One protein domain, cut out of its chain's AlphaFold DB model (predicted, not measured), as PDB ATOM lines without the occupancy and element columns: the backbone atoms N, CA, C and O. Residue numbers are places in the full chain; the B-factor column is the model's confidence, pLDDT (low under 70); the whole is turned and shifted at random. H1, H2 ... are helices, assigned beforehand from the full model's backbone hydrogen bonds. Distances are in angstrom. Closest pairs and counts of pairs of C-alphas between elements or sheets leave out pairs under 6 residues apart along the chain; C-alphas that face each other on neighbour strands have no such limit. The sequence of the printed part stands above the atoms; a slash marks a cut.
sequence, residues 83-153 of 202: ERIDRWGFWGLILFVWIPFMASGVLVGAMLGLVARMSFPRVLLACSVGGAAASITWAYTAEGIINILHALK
ATOM      1  N   GLU A  83      16.976  -9.177  24.184       50.59
ATOM      2  CA  GLU A  83      18.326  -9.728  24.038       50.59
ATOM      3  C   GLU A  83      18.428 -10.860  23.005       50.59
ATOM      4  O   GLU A  83      19.445 -10.985  22.324       50.59
ATOM      5  N   ARG A  84      17.369 -11.665  22.827       49.50
ATOM      6  CA  ARG A  84      17.366 -12.759  21.839       49.50
ATOM      7  C   ARG A  84      17.117 -12.268  20.415       49.50
ATOM      8  O   ARG A  84      17.759 -12.766  19.498       49.50
ATOM      9  N   ILE A  85      16.234 -11.290  20.216       53.44
ATOM     10  CA  ILE A  85      15.939 -10.758  18.873       53.44
ATOM     11  C   ILE A  85      17.098  -9.880  18.382       53.44
ATOM     12  O   ILE A  85      17.486  -9.966  17.220       53.44
ATOM     13  N   ASP A  86      17.720  -9.107  19.276       59.53
ATOM     14  CA  ASP A  86      18.853  -8.248  18.930       59.53
ATOM     15  C   ASP A  86      20.132  -9.044  18.625       59.53
ATOM     16  O   ASP A  86      20.813  -8.781  17.635       59.53
ATOM     17  N   ARG A  87      20.435 -10.076  19.426       62.59
ATOM     18  CA  ARG A  87      21.661 -10.867  19.257       62.59
ATOM     19  C   ARG A  87      21.620 -11.717  17.987       62.59
ATOM     20  O   ARG A  87      22.572 -11.688  17.214       62.59
ATOM     21  N   TRP A  88      20.521 -12.427  17.725       76.88
ATOM     22  CA  TRP A  88      20.409 -13.266  16.525       76.88
ATOM     23  C   TRP A  88      20.217 -12.448  15.241       76.88
ATOM     24  O   TRP A  88      20.762 -12.828  14.207       76.88
ATOM     25  N   GLY A  89      19.527 -11.303  15.306       81.12
ATOM     26  CA  GLY A  89      19.398 -10.384  14.169       81.12
ATOM     27  C   GLY A  89      20.735  -9.761  13.758       81.12
ATOM     28  O   GLY A  89      21.063  -9.736  12.575       81.12
ATOM     29  N   PHE A  90      21.551  -9.328  14.726       84.88
ATOM     30  CA  PHE A  90      22.863  -8.731  14.459       84.88
ATOM     31  C   PHE A  90      23.856  -9.728  13.852       84.88
ATOM     32  O   PHE A  90      24.455  -9.449  12.814       84.88
ATOM     33  N   TRP A  91      23.990 -10.915  14.447       89.06
ATOM     34  CA  TRP A  91      24.869 -11.961  13.917       89.06
ATOM     35  C   TRP A  91      24.386 -12.507  12.571       89.06
ATOM     36  O   TRP A  91      25.197 -12.713  11.670       89.06
ATOM     37  N   GLY A  92      23.070 -12.690  12.411       89.06
ATOM     38  CA  GLY A  92      22.470 -13.101  11.143       89.06
ATOM     39  C   GLY A  92      22.727 -12.087  10.029       89.06
ATOM     40  O   GLY A  92      23.057 -12.483   8.917       89.06
ATOM     41  N   LEU A  93      22.662 -10.790  10.340       89.69
ATOM     42  CA  LEU A  93      22.963  -9.724   9.389       89.69
ATOM     43  C   LEU A  93      24.449  -9.691   8.996       89.69
ATOM     44  O   LEU A  93      24.755  -9.553   7.814       89.69
ATOM     45  N   ILE A  94      25.371  -9.866   9.950       90.94
ATOM     46  CA  ILE A  94      26.812  -9.968   9.649       90.94
ATOM     47  C   ILE A  94      27.082 -11.156   8.725       90.94
ATOM     48  O   ILE A  94      27.749 -10.988   7.709       90.94
ATOM     49  N   LEU A  95      26.557 -12.341   9.056       89.56
ATOM     50  CA  LEU A  95      26.751 -13.549   8.252       89.56
ATOM     51  C   LEU A  95      26.127 -13.400   6.859       89.56
ATOM     52  O   LEU A  95      26.741 -13.780   5.868       89.56
ATOM     53  N   PHE A  96      24.940 -12.799   6.777       89.94
ATOM     54  CA  PHE A  96      24.271 -12.508   5.514       89.94
ATOM     55  C   PHE A  96      25.122 -11.609   4.608       89.94
ATOM     56  O   PHE A  96      25.287 -11.918   3.433       89.94
ATOM     57  N   VAL A  97      25.691 -10.528   5.151       89.94
ATOM     58  CA  VAL A  97      26.562  -9.608   4.397       89.94
ATOM     59  C   VAL A  97      27.906 -10.254   4.061       89.94
ATOM     60  O   VAL A  97      28.464  -9.990   2.998       89.94
ATOM     61  N   TRP A  98      28.430 -11.096   4.955       89.12
ATOM     62  CA  TRP A  98      29.672 -11.829   4.728       89.12
ATOM     63  C   TRP A  98      29.534 -12.807   3.556       89.12
ATOM     64  O   TRP A  98      30.486 -12.961   2.789       89.12
ATOM     65  N   ILE A  99      28.355 -13.422   3.371       86.69
ATOM     66  CA  ILE A  99      28.094 -14.292   2.225       86.69
ATOM     67  C   ILE A  99      28.062 -13.441   0.939       86.69
ATOM     68  O   ILE A  99      27.133 -12.682   0.673       86.69
ATOM     69  N   PRO A 100      29.048 -13.613   0.066       68.88
ATOM     70  CA  PRO A 100      29.364 -12.707  -1.039       68.88
ATOM     71  C   PRO A 100      28.573 -12.970  -2.319       68.88
ATOM     72  O   PRO A 100      28.931 -12.494  -3.395       68.88
ATOM     73  N   PHE A 101      27.531 -13.796  -2.230       66.75
ATOM     74  CA  PHE A 101      26.910 -14.419  -3.396       66.75
ATOM     75  C   PHE A 101      26.194 -13.415  -4.311       66.75
ATOM     76  O   PHE A 101      25.869 -13.724  -5.452       66.75
ATOM     77  N   MET A 102      26.020 -12.177  -3.848       63.94
ATOM     78  CA  MET A 102      25.764 -11.035  -4.708       63.94
ATOM     79  C   MET A 102      26.671  -9.887  -4.283       63.94
ATOM     80  O   MET A 102      26.670  -9.510  -3.113       63.94
ATOM     81  N   ALA A 103      27.362  -9.247  -5.228       67.00
ATOM     82  CA  ALA A 103      28.168  -8.042  -4.987       67.00
ATOM     83  C   ALA A 103      27.402  -6.903  -4.258       67.00
ATOM     84  O   ALA A 103      28.000  -5.953  -3.767       67.00
ATOM     85  N   SER A 104      26.072  -7.014  -4.160       80.00
ATOM     86  CA  SER A 104      25.160  -6.116  -3.446       80.00
ATOM     87  C   SER A 104      24.934  -6.461  -1.956       80.00
ATOM     88  O   SER A 104      24.101  -5.827  -1.310       80.00
ATOM     89  N   GLY A 105      25.645  -7.437  -1.375       84.44
ATOM     90  CA  GLY A 105      25.382  -7.954  -0.018       84.44
ATOM     91  C   GLY A 105      25.267  -6.883   1.077       84.44
ATOM     92  O   GLY A 105      24.366  -6.947   1.909       84.44
ATOM     93  N   VAL A 106      26.099  -5.835   1.028       90.06
ATOM     94  CA  VAL A 106      26.055  -4.709   1.983       90.06
ATOM     95  C   VAL A 106      24.782  -3.870   1.827       90.06
ATOM     96  O   VAL A 106      24.160  -3.508   2.824       90.06
ATOM     97  N   LEU A 107      24.367  -3.587   0.590       90.38
ATOM     98  CA  LEU A 107      23.177  -2.784   0.302       90.38
ATOM     99  C   LEU A 107      21.904  -3.528   0.723       90.38
ATOM    100  O   LEU A 107      21.065  -2.978   1.435       90.38
ATOM    101  N   VAL A 108      21.789  -4.796   0.323       91.31
ATOM    102  CA  VAL A 108      20.640  -5.643   0.671       91.31
ATOM    103  C   VAL A 108      20.608  -5.913   2.177       91.31
ATOM    104  O   VAL A 108      19.542  -5.856   2.782       91.31
ATOM    105  N   GLY A 109      21.766  -6.134   2.805       91.12
ATOM    106  CA  GLY A 109      21.874  -6.295   4.253       91.12
ATOM    107  C   GLY A 109      21.405  -5.051   5.007       91.12
ATOM    108  O   GLY A 109      20.606  -5.162   5.935       91.12
ATOM    109  N   ALA A 110      21.815  -3.857   4.571       91.12
ATOM    110  CA  ALA A 110      21.373  -2.610   5.188       91.12
ATOM    111  C   ALA A 110      19.848  -2.435   5.097       91.12
ATOM    112  O   ALA A 110      19.203  -2.078   6.085       91.12
ATOM    113  N   MET A 111      19.253  -2.757   3.943       92.44
ATOM    114  CA  MET A 111      17.799  -2.745   3.775       92.44
ATOM    115  C   MET A 111      17.107  -3.771   4.679       92.44
ATOM    116  O   MET A 111      16.165  -3.413   5.378       92.44
ATOM    117  N   LEU A 112      17.590  -5.017   4.727       90.44
ATOM    118  CA  LEU A 112      17.025  -6.066   5.584       90.44
ATOM    119  C   LEU A 112      17.111  -5.709   7.071       90.44
ATOM    120  O   LEU A 112      16.138  -5.901   7.796       90.44
ATOM    121  N   GLY A 113      18.229  -5.137   7.520       88.75
ATOM    122  CA  GLY A 113      18.403  -4.689   8.901       88.75
ATOM    123  C   GLY A 113      17.416  -3.583   9.292       88.75
ATOM    124  O   GLY A 113      16.818  -3.634  10.368       88.75
ATOM    125  N   LEU A 114      17.188  -2.611   8.404       89.56
ATOM    126  CA  LEU A 114      16.228  -1.528   8.641       89.56
ATOM    127  C   LEU A 114      14.770  -2.006   8.546       89.56
ATOM    128  O   LEU A 114      13.948  -1.619   9.377       89.56
ATOM    129  N   VAL A 115      14.451  -2.894   7.597       89.94
ATOM    130  CA  VAL A 115      13.127  -3.534   7.472       89.94
ATOM    131  C   VAL A 115      12.810  -4.391   8.701       89.94
ATOM    132  O   VAL A 115      11.679  -4.379   9.186       89.94
ATOM    133  N   ALA A 116      13.815  -5.047   9.283       86.56
ATOM    134  CA  ALA A 116      13.706  -5.778  10.545       86.56
ATOM    135  C   ALA A 116      13.568  -4.868  11.787       86.56
ATOM    136  O   ALA A 116      13.585  -5.360  12.916       86.56
ATOM    137  N   ARG A 117      13.424  -3.544  11.602       83.12
ATOM    138  CA  ARG A 117      13.338  -2.528  12.664       83.12
ATOM    139  C   ARG A 117      14.531  -2.543  13.630       83.12
ATOM    140  O   ARG A 117      14.385  -2.190  14.802       83.12
ATOM    141  N   MET A 118      15.717  -2.931  13.156       80.44
ATOM    142  CA  MET A 118      16.949  -2.769  13.927       80.44
ATOM    143  C   MET A 118      17.366  -1.297  13.951       80.44
ATOM    144  O   MET A 118      17.048  -0.519  13.050       80.44
ATOM    145  N   SER A 119      18.098  -0.896  14.988       80.94
ATOM    146  CA  SER A 119      18.620   0.465  15.065       80.94
ATOM    147  C   SER A 119      19.670   0.697  13.976       80.94
ATOM    148  O   SER A 119      20.546  -0.140  13.748       80.94
ATOM    149  N   PHE A 120      19.607   1.859  13.321       81.06
ATOM    150  CA  PHE A 120      20.533   2.228  12.246       81.06
ATOM    151  C   PHE A 120      22.020   2.027  12.612       81.06
ATOM    152  O   PHE A 120      22.734   1.434  11.805       81.06
ATOM    153  N   PRO A 121      22.503   2.386  13.823       82.38
ATOM    154  CA  PRO A 121      23.899   2.144  14.199       82.38
ATOM    155  C   PRO A 121      24.278   0.658  14.252       82.38
ATOM    156  O   PRO A 121      25.395   0.302  13.887       82.38
ATOM    157  N   ARG A 122      23.360  -0.226  14.669       83.94
ATOM    158  CA  ARG A 122      23.612  -1.679  14.680       83.94
ATOM    159  C   ARG A 122      23.682  -2.238  13.269       83.94
ATOM    160  O   ARG A 122      24.562  -3.041  12.992       83.94
ATOM    161  N   VAL A 123      22.792  -1.790  12.384       89.62
ATOM    162  CA  VAL A 123      22.818  -2.165  10.962       89.62
ATOM    163  C   VAL A 123      24.123  -1.697  10.321       89.62
ATOM    164  O   VAL A 123      24.814  -2.490   9.690       89.62
ATOM    165  N   LEU A 124      24.510  -0.441  10.555       89.69
ATOM    166  CA  LEU A 124      25.757   0.129  10.054       89.69
ATOM    167  C   LEU A 124      26.984  -0.653  10.540       89.69
ATOM    168  O   LEU A 124      27.844  -0.993   9.729       89.69
ATOM    169  N   LEU A 125      27.059  -0.977  11.835       89.69
ATOM    170  CA  LEU A 125      28.146  -1.787  12.390       89.69
ATOM    171  C   LEU A 125      28.167  -3.200  11.802       89.69
ATOM    172  O   LEU A 125      29.222  -3.656  11.371       89.69
ATOM    173  N   ALA A 126      27.016  -3.871  11.728       91.31
ATOM    174  CA  ALA A 126      26.918  -5.216  11.167       91.31
ATOM    175  C   ALA A 126      27.361  -5.255   9.697       91.31
ATOM    176  O   ALA A 126      28.172  -6.095   9.311       91.31
ATOM    177  N   CYS A 127      26.882  -4.310   8.887       91.81
ATOM    178  CA  CYS A 127      27.265  -4.175   7.486       91.81
ATOM    179  C   CYS A 127      28.745  -3.811   7.316       91.81
ATOM    180  O   CYS A 127      29.389  -4.330   6.407       91.81
ATOM    181  N   SER A 128      29.302  -2.966   8.188       91.62
ATOM    182  CA  SER A 128      30.723  -2.593   8.135       91.62
ATOM    183  C   SER A 128      31.625  -3.784   8.462       91.62
ATOM    184  O   SER A 128      32.573  -4.059   7.732       91.62
ATOM    185  N   VAL A 129      31.303  -4.532   9.525       93.12
ATOM    186  CA  VAL A 129      32.062  -5.721   9.946       93.12
ATOM    187  C   VAL A 129      31.917  -6.854   8.929       93.12
ATOM    188  O   VAL A 129      32.921  -7.418   8.499       93.12
ATOM    189  N   GLY A 130      30.689  -7.158   8.497       91.88
ATOM    190  CA  GLY A 130      30.427  -8.189   7.490       91.88
ATOM    191  C   GLY A 130      31.063  -7.859   6.137       91.88
ATOM    192  O   GLY A 130      31.665  -8.728   5.512       91.88
ATOM    193  N   GLY A 131      31.008  -6.591   5.716       91.44
ATOM    194  CA  GLY A 131      31.633  -6.107   4.483       91.44
ATOM    195  C   GLY A 131      33.162  -6.150   4.519       91.44
ATOM    196  O   GLY A 131      33.788  -6.566   3.541       91.44
ATOM    197  N   ALA A 132      33.780  -5.789   5.647       92.06
ATOM    198  CA  ALA A 132      35.222  -5.934   5.839       92.06
ATOM    199  C   ALA A 132      35.651  -7.414   5.811       92.06
ATOM    200  O   ALA A 132      36.576  -7.769   5.081       92.06
ATOM    201  N   ALA A 133      34.943  -8.291   6.532       92.31
ATOM    202  CA  ALA A 133      35.214  -9.731   6.544       92.31
ATOM    203  C   ALA A 133      35.060 -10.365   5.150       92.31
ATOM    204  O   ALA A 133      35.917 -11.148   4.728       92.31
ATOM    205  N   ALA A 134      34.019  -9.983   4.403       91.44
ATOM    206  CA  ALA A 134      33.854 -10.377   3.009       91.44
ATOM    207  C   ALA A 134      35.041  -9.911   2.160       91.44
ATOM    208  O   ALA A 134      35.667 -10.731   1.496       91.44
ATOM    209  N   SER A 135      35.402  -8.628   2.226       90.94
ATOM    210  CA  SER A 135      36.490  -8.066   1.414       90.94
ATOM    211  C   SER A 135      37.811  -8.805   1.636       90.94
ATOM    212  O   SER A 135      38.488  -9.154   0.673       90.94
ATOM    213  N   ILE A 136      38.137  -9.116   2.895       91.81
ATOM    214  CA  ILE A 136      39.326  -9.896   3.258       91.81
ATOM    215  C   ILE A 136      39.243 -11.314   2.681       91.81
ATOM    216  O   ILE A 136      40.172 -11.769   2.016       91.81
ATOM    217  N   THR A 137      38.118 -12.004   2.887       90.31
ATOM    218  CA  THR A 137      37.911 -13.381   2.403       90.31
ATOM    219  C   THR A 137      38.081 -13.468   0.882       90.31
ATOM    220  O   THR A 137      38.742 -14.376   0.374       90.31
ATOM    221  N   TRP A 138      37.527 -12.504   0.143       89.19
ATOM    222  CA  TRP A 138      37.620 -12.467  -1.317       89.19
ATOM    223  C   TRP A 138      38.982 -12.059  -1.830       89.19
ATOM    224  O   TRP A 138      39.426 -12.640  -2.814       89.19
ATOM    225  N   ALA A 139      39.656 -11.117  -1.172       90.00
ATOM    226  CA  ALA A 139      41.013 -10.739  -1.541       90.00
ATOM    227  C   ALA A 139      41.950 -11.953  -1.473       90.00
ATOM    228  O   ALA A 139      42.608 -12.274  -2.461       90.00
ATOM    229  N   TYR A 140      41.919 -12.702  -0.365       92.12
ATOM    230  CA  TYR A 140      42.731 -13.913  -0.225       92.12
ATOM    231  C   TYR A 140      42.327 -15.019  -1.205       92.12
ATOM    232  O   TYR A 140      43.184 -15.698  -1.769       92.12
ATOM    233  N   THR A 141      41.027 -15.189  -1.451       89.00
ATOM    234  CA  THR A 141      40.547 -16.166  -2.441       89.00
ATOM    235  C   THR A 141      41.020 -15.798  -3.850       89.00
ATOM    236  O   THR A 141      41.464 -16.668  -4.598       89.00
ATOM    237  N   ALA A 142      40.977 -14.514  -4.212       86.88
ATOM    238  CA  ALA A 142      41.441 -14.020  -5.502       86.88
ATOM    239  C   ALA A 142      42.957 -14.195  -5.667       86.88
ATOM    240  O   ALA A 142      43.383 -14.692  -6.706       86.88
ATOM    241  N   GLU A 143      43.763 -13.873  -4.647       87.69
ATOM    242  CA  GLU A 143      45.207 -14.154  -4.662       87.69
ATOM    243  C   GLU A 143      45.491 -15.645  -4.880       87.69
ATOM    244  O   GLU A 143      46.334 -16.004  -5.703       87.69
ATOM    245  N   GLY A 144      44.744 -16.529  -4.210       84.75
ATOM    246  CA  GLY A 144      44.847 -17.975  -4.410       84.75
ATOM    247  C   GLY A 144      44.555 -18.399  -5.854       84.75
ATOM    248  O   GLY A 144      45.330 -19.149  -6.449       84.75
ATOM    249  N   ILE A 145      43.475 -17.878  -6.447       84.50
ATOM    250  CA  ILE A 145      43.109 -18.159  -7.843       84.50
ATOM    251  C   ILE A 145      44.184 -17.639  -8.806       84.50
ATOM    252  O   ILE A 145      44.571 -18.358  -9.724       84.50
ATOM    253  N   ILE A 146      44.699 -16.426  -8.592       82.88
ATOM    254  CA  ILE A 146      45.738 -15.819  -9.438       82.88
ATOM    255  C   ILE A 146      47.031 -16.638  -9.387       82.88
ATOM    256  O   ILE A 146      47.649 -16.872 -10.425       82.88
ATOM    257  N   ASN A 147      47.425 -17.119  -8.208       84.31
ATOM    258  CA  ASN A 147      48.624 -17.941  -8.049       84.31
ATOM    259  C   ASN A 147      48.495 -19.291  -8.772       84.31
ATOM    260  O   ASN A 147      49.430 -19.722  -9.448       84.31
ATOM    261  N   ILE A 148      47.328 -19.937  -8.688       83.12
ATOM    262  CA  ILE A 148      47.042 -21.174  -9.435       83.12
ATOM    263  C   ILE A 148      47.037 -20.904 -10.947       83.12
ATOM    264  O   ILE A 148      47.562 -21.702 -11.723       83.12
ATOM    265  N   LEU A 149      46.481 -19.773 -11.378       80.38
ATOM    266  CA  LEU A 149      46.418 -19.392 -12.786       80.38
ATOM    267  C   LEU A 149      47.812 -19.136 -13.385       80.38
ATOM    268  O   LEU A 149      48.103 -19.631 -14.476       80.38
ATOM    269  N   HIS A 150      48.689 -18.449 -12.644       77.31
ATOM    270  CA  HIS A 150      50.101 -18.286 -13.009       77.31
ATOM    271  C   HIS A 150      50.819 -19.639 -13.097       77.31
ATOM    272  O   HIS A 150      51.552 -19.896 -14.052       77.31
ATOM    273  N   ALA A 151      50.573 -20.552 -12.148       78.69
ATOM    274  CA  ALA A 151      51.147 -21.900 -12.185       78.69
ATOM    275  C   ALA A 151      50.713 -22.697 -13.434       78.69
ATOM    276  O   ALA A 151      51.474 -23.522 -13.942       78.69
ATOM    277  N   LEU A 152      49.523 -22.414 -13.972       79.56
ATOM    278  CA  LEU A 152      48.990 -23.010 -15.200       79.56
ATOM    279  C   LEU A 152      49.452 -22.300 -16.492       79.56
ATOM    280  O   LEU A 152      49.001 -22.679 -17.573       79.56
ATOM    281  N   LYS A 153      50.352 -21.300 -16.415       73.75
ATOM    282  CA  LYS A 153      50.798 -20.447 -17.545       73.75
ATOM    283  C   LYS A 153      49.641 -19.765 -18.288       73.75
ATOM    284  O   LYS A 153      49.706 -19.531 -19.495       73.75
TER     285      LYS A 153
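AT A GLANCE: This is residues 83 to 153 of the 202 residues of an uncharacterized protein of Euryarchaeota archaeon (UniProt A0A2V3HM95). Three helices make a small up-and-down bundle, each touching the other two, and the third and longest, H3, runs on past the other two so that residues 139 to 153 stick out as a long arm. The bundle itself is a compact body of 56 residues, spanning 32 by 17 by 17 A, and the arm gives the whole its length. The printed part has 71 residues, with the named helices H1, H2 and H3 in that order along the chain and no named strand, and its class is all helix. The whole is loose, with a radius of gyration of the C-alphas of 15.1 A, and spans 52 by 20 by 15 A.

IN THESE COORDINATES: H1 is residues 83 to 98, with its first C-alpha, that of Glu 83, at (18.326, -9.728, 24.038), and it measures 22.5 A from first to last C-alpha. A short link of 6 residues leads to H2, residues 105 to 115, which is 15.0 A long and begins with C-alpha 105 at (25.382, -7.954, -0.018). A tight link of 4 residues leads to H3, residues 120 to 151, which is 46.0 A long and ends with C-alpha 151 at (51.147, -21.900, -12.185).

HOW THE PARTS SIT: H1, H2 and H3 form an up-and-down bundle, each helix running against the one before it in the chain. H1 and H2 are a helical hairpin: they touch and run opposite ways at a shallow tilt of 24 degrees, and their closest C-alphas, those of Val 97 and Gly 105, are 4.9 A apart. H2 and H3 are a helical hairpin too, running opposite ways at a shallow tilt of 19 degrees. H3 touches H2 with residues 120 to 131 alone, and the closest C-alphas of the two, those of Gly 113 and Val 123, are 5.5 A apart. H1 and H3 run the same way at a shallow tilt of 31 degrees. H3 touches H1 with residues 122 to 134 alone, and the closest C-alphas of the two, those of Ile 94 and Gly 130, are 4.6 A apart. In H1, H2 and H3 every O i to N i+4 pair is within hydrogen-bond range.

THE WHOLE: The two C-alphas farthest apart, those of Glu 83 and Lys 153, are 53.8 A apart. Residues 139 to 153, of which 139 to 151 belong to H3, stand free. The printed part has no cut, and neither link is long. The mean pLDDT of the printed part is 83.8, and the model's confidence is under 70 at residues 83 to 87, which belong to H1, and at residues 100 to 103 in the link from H1 to H2.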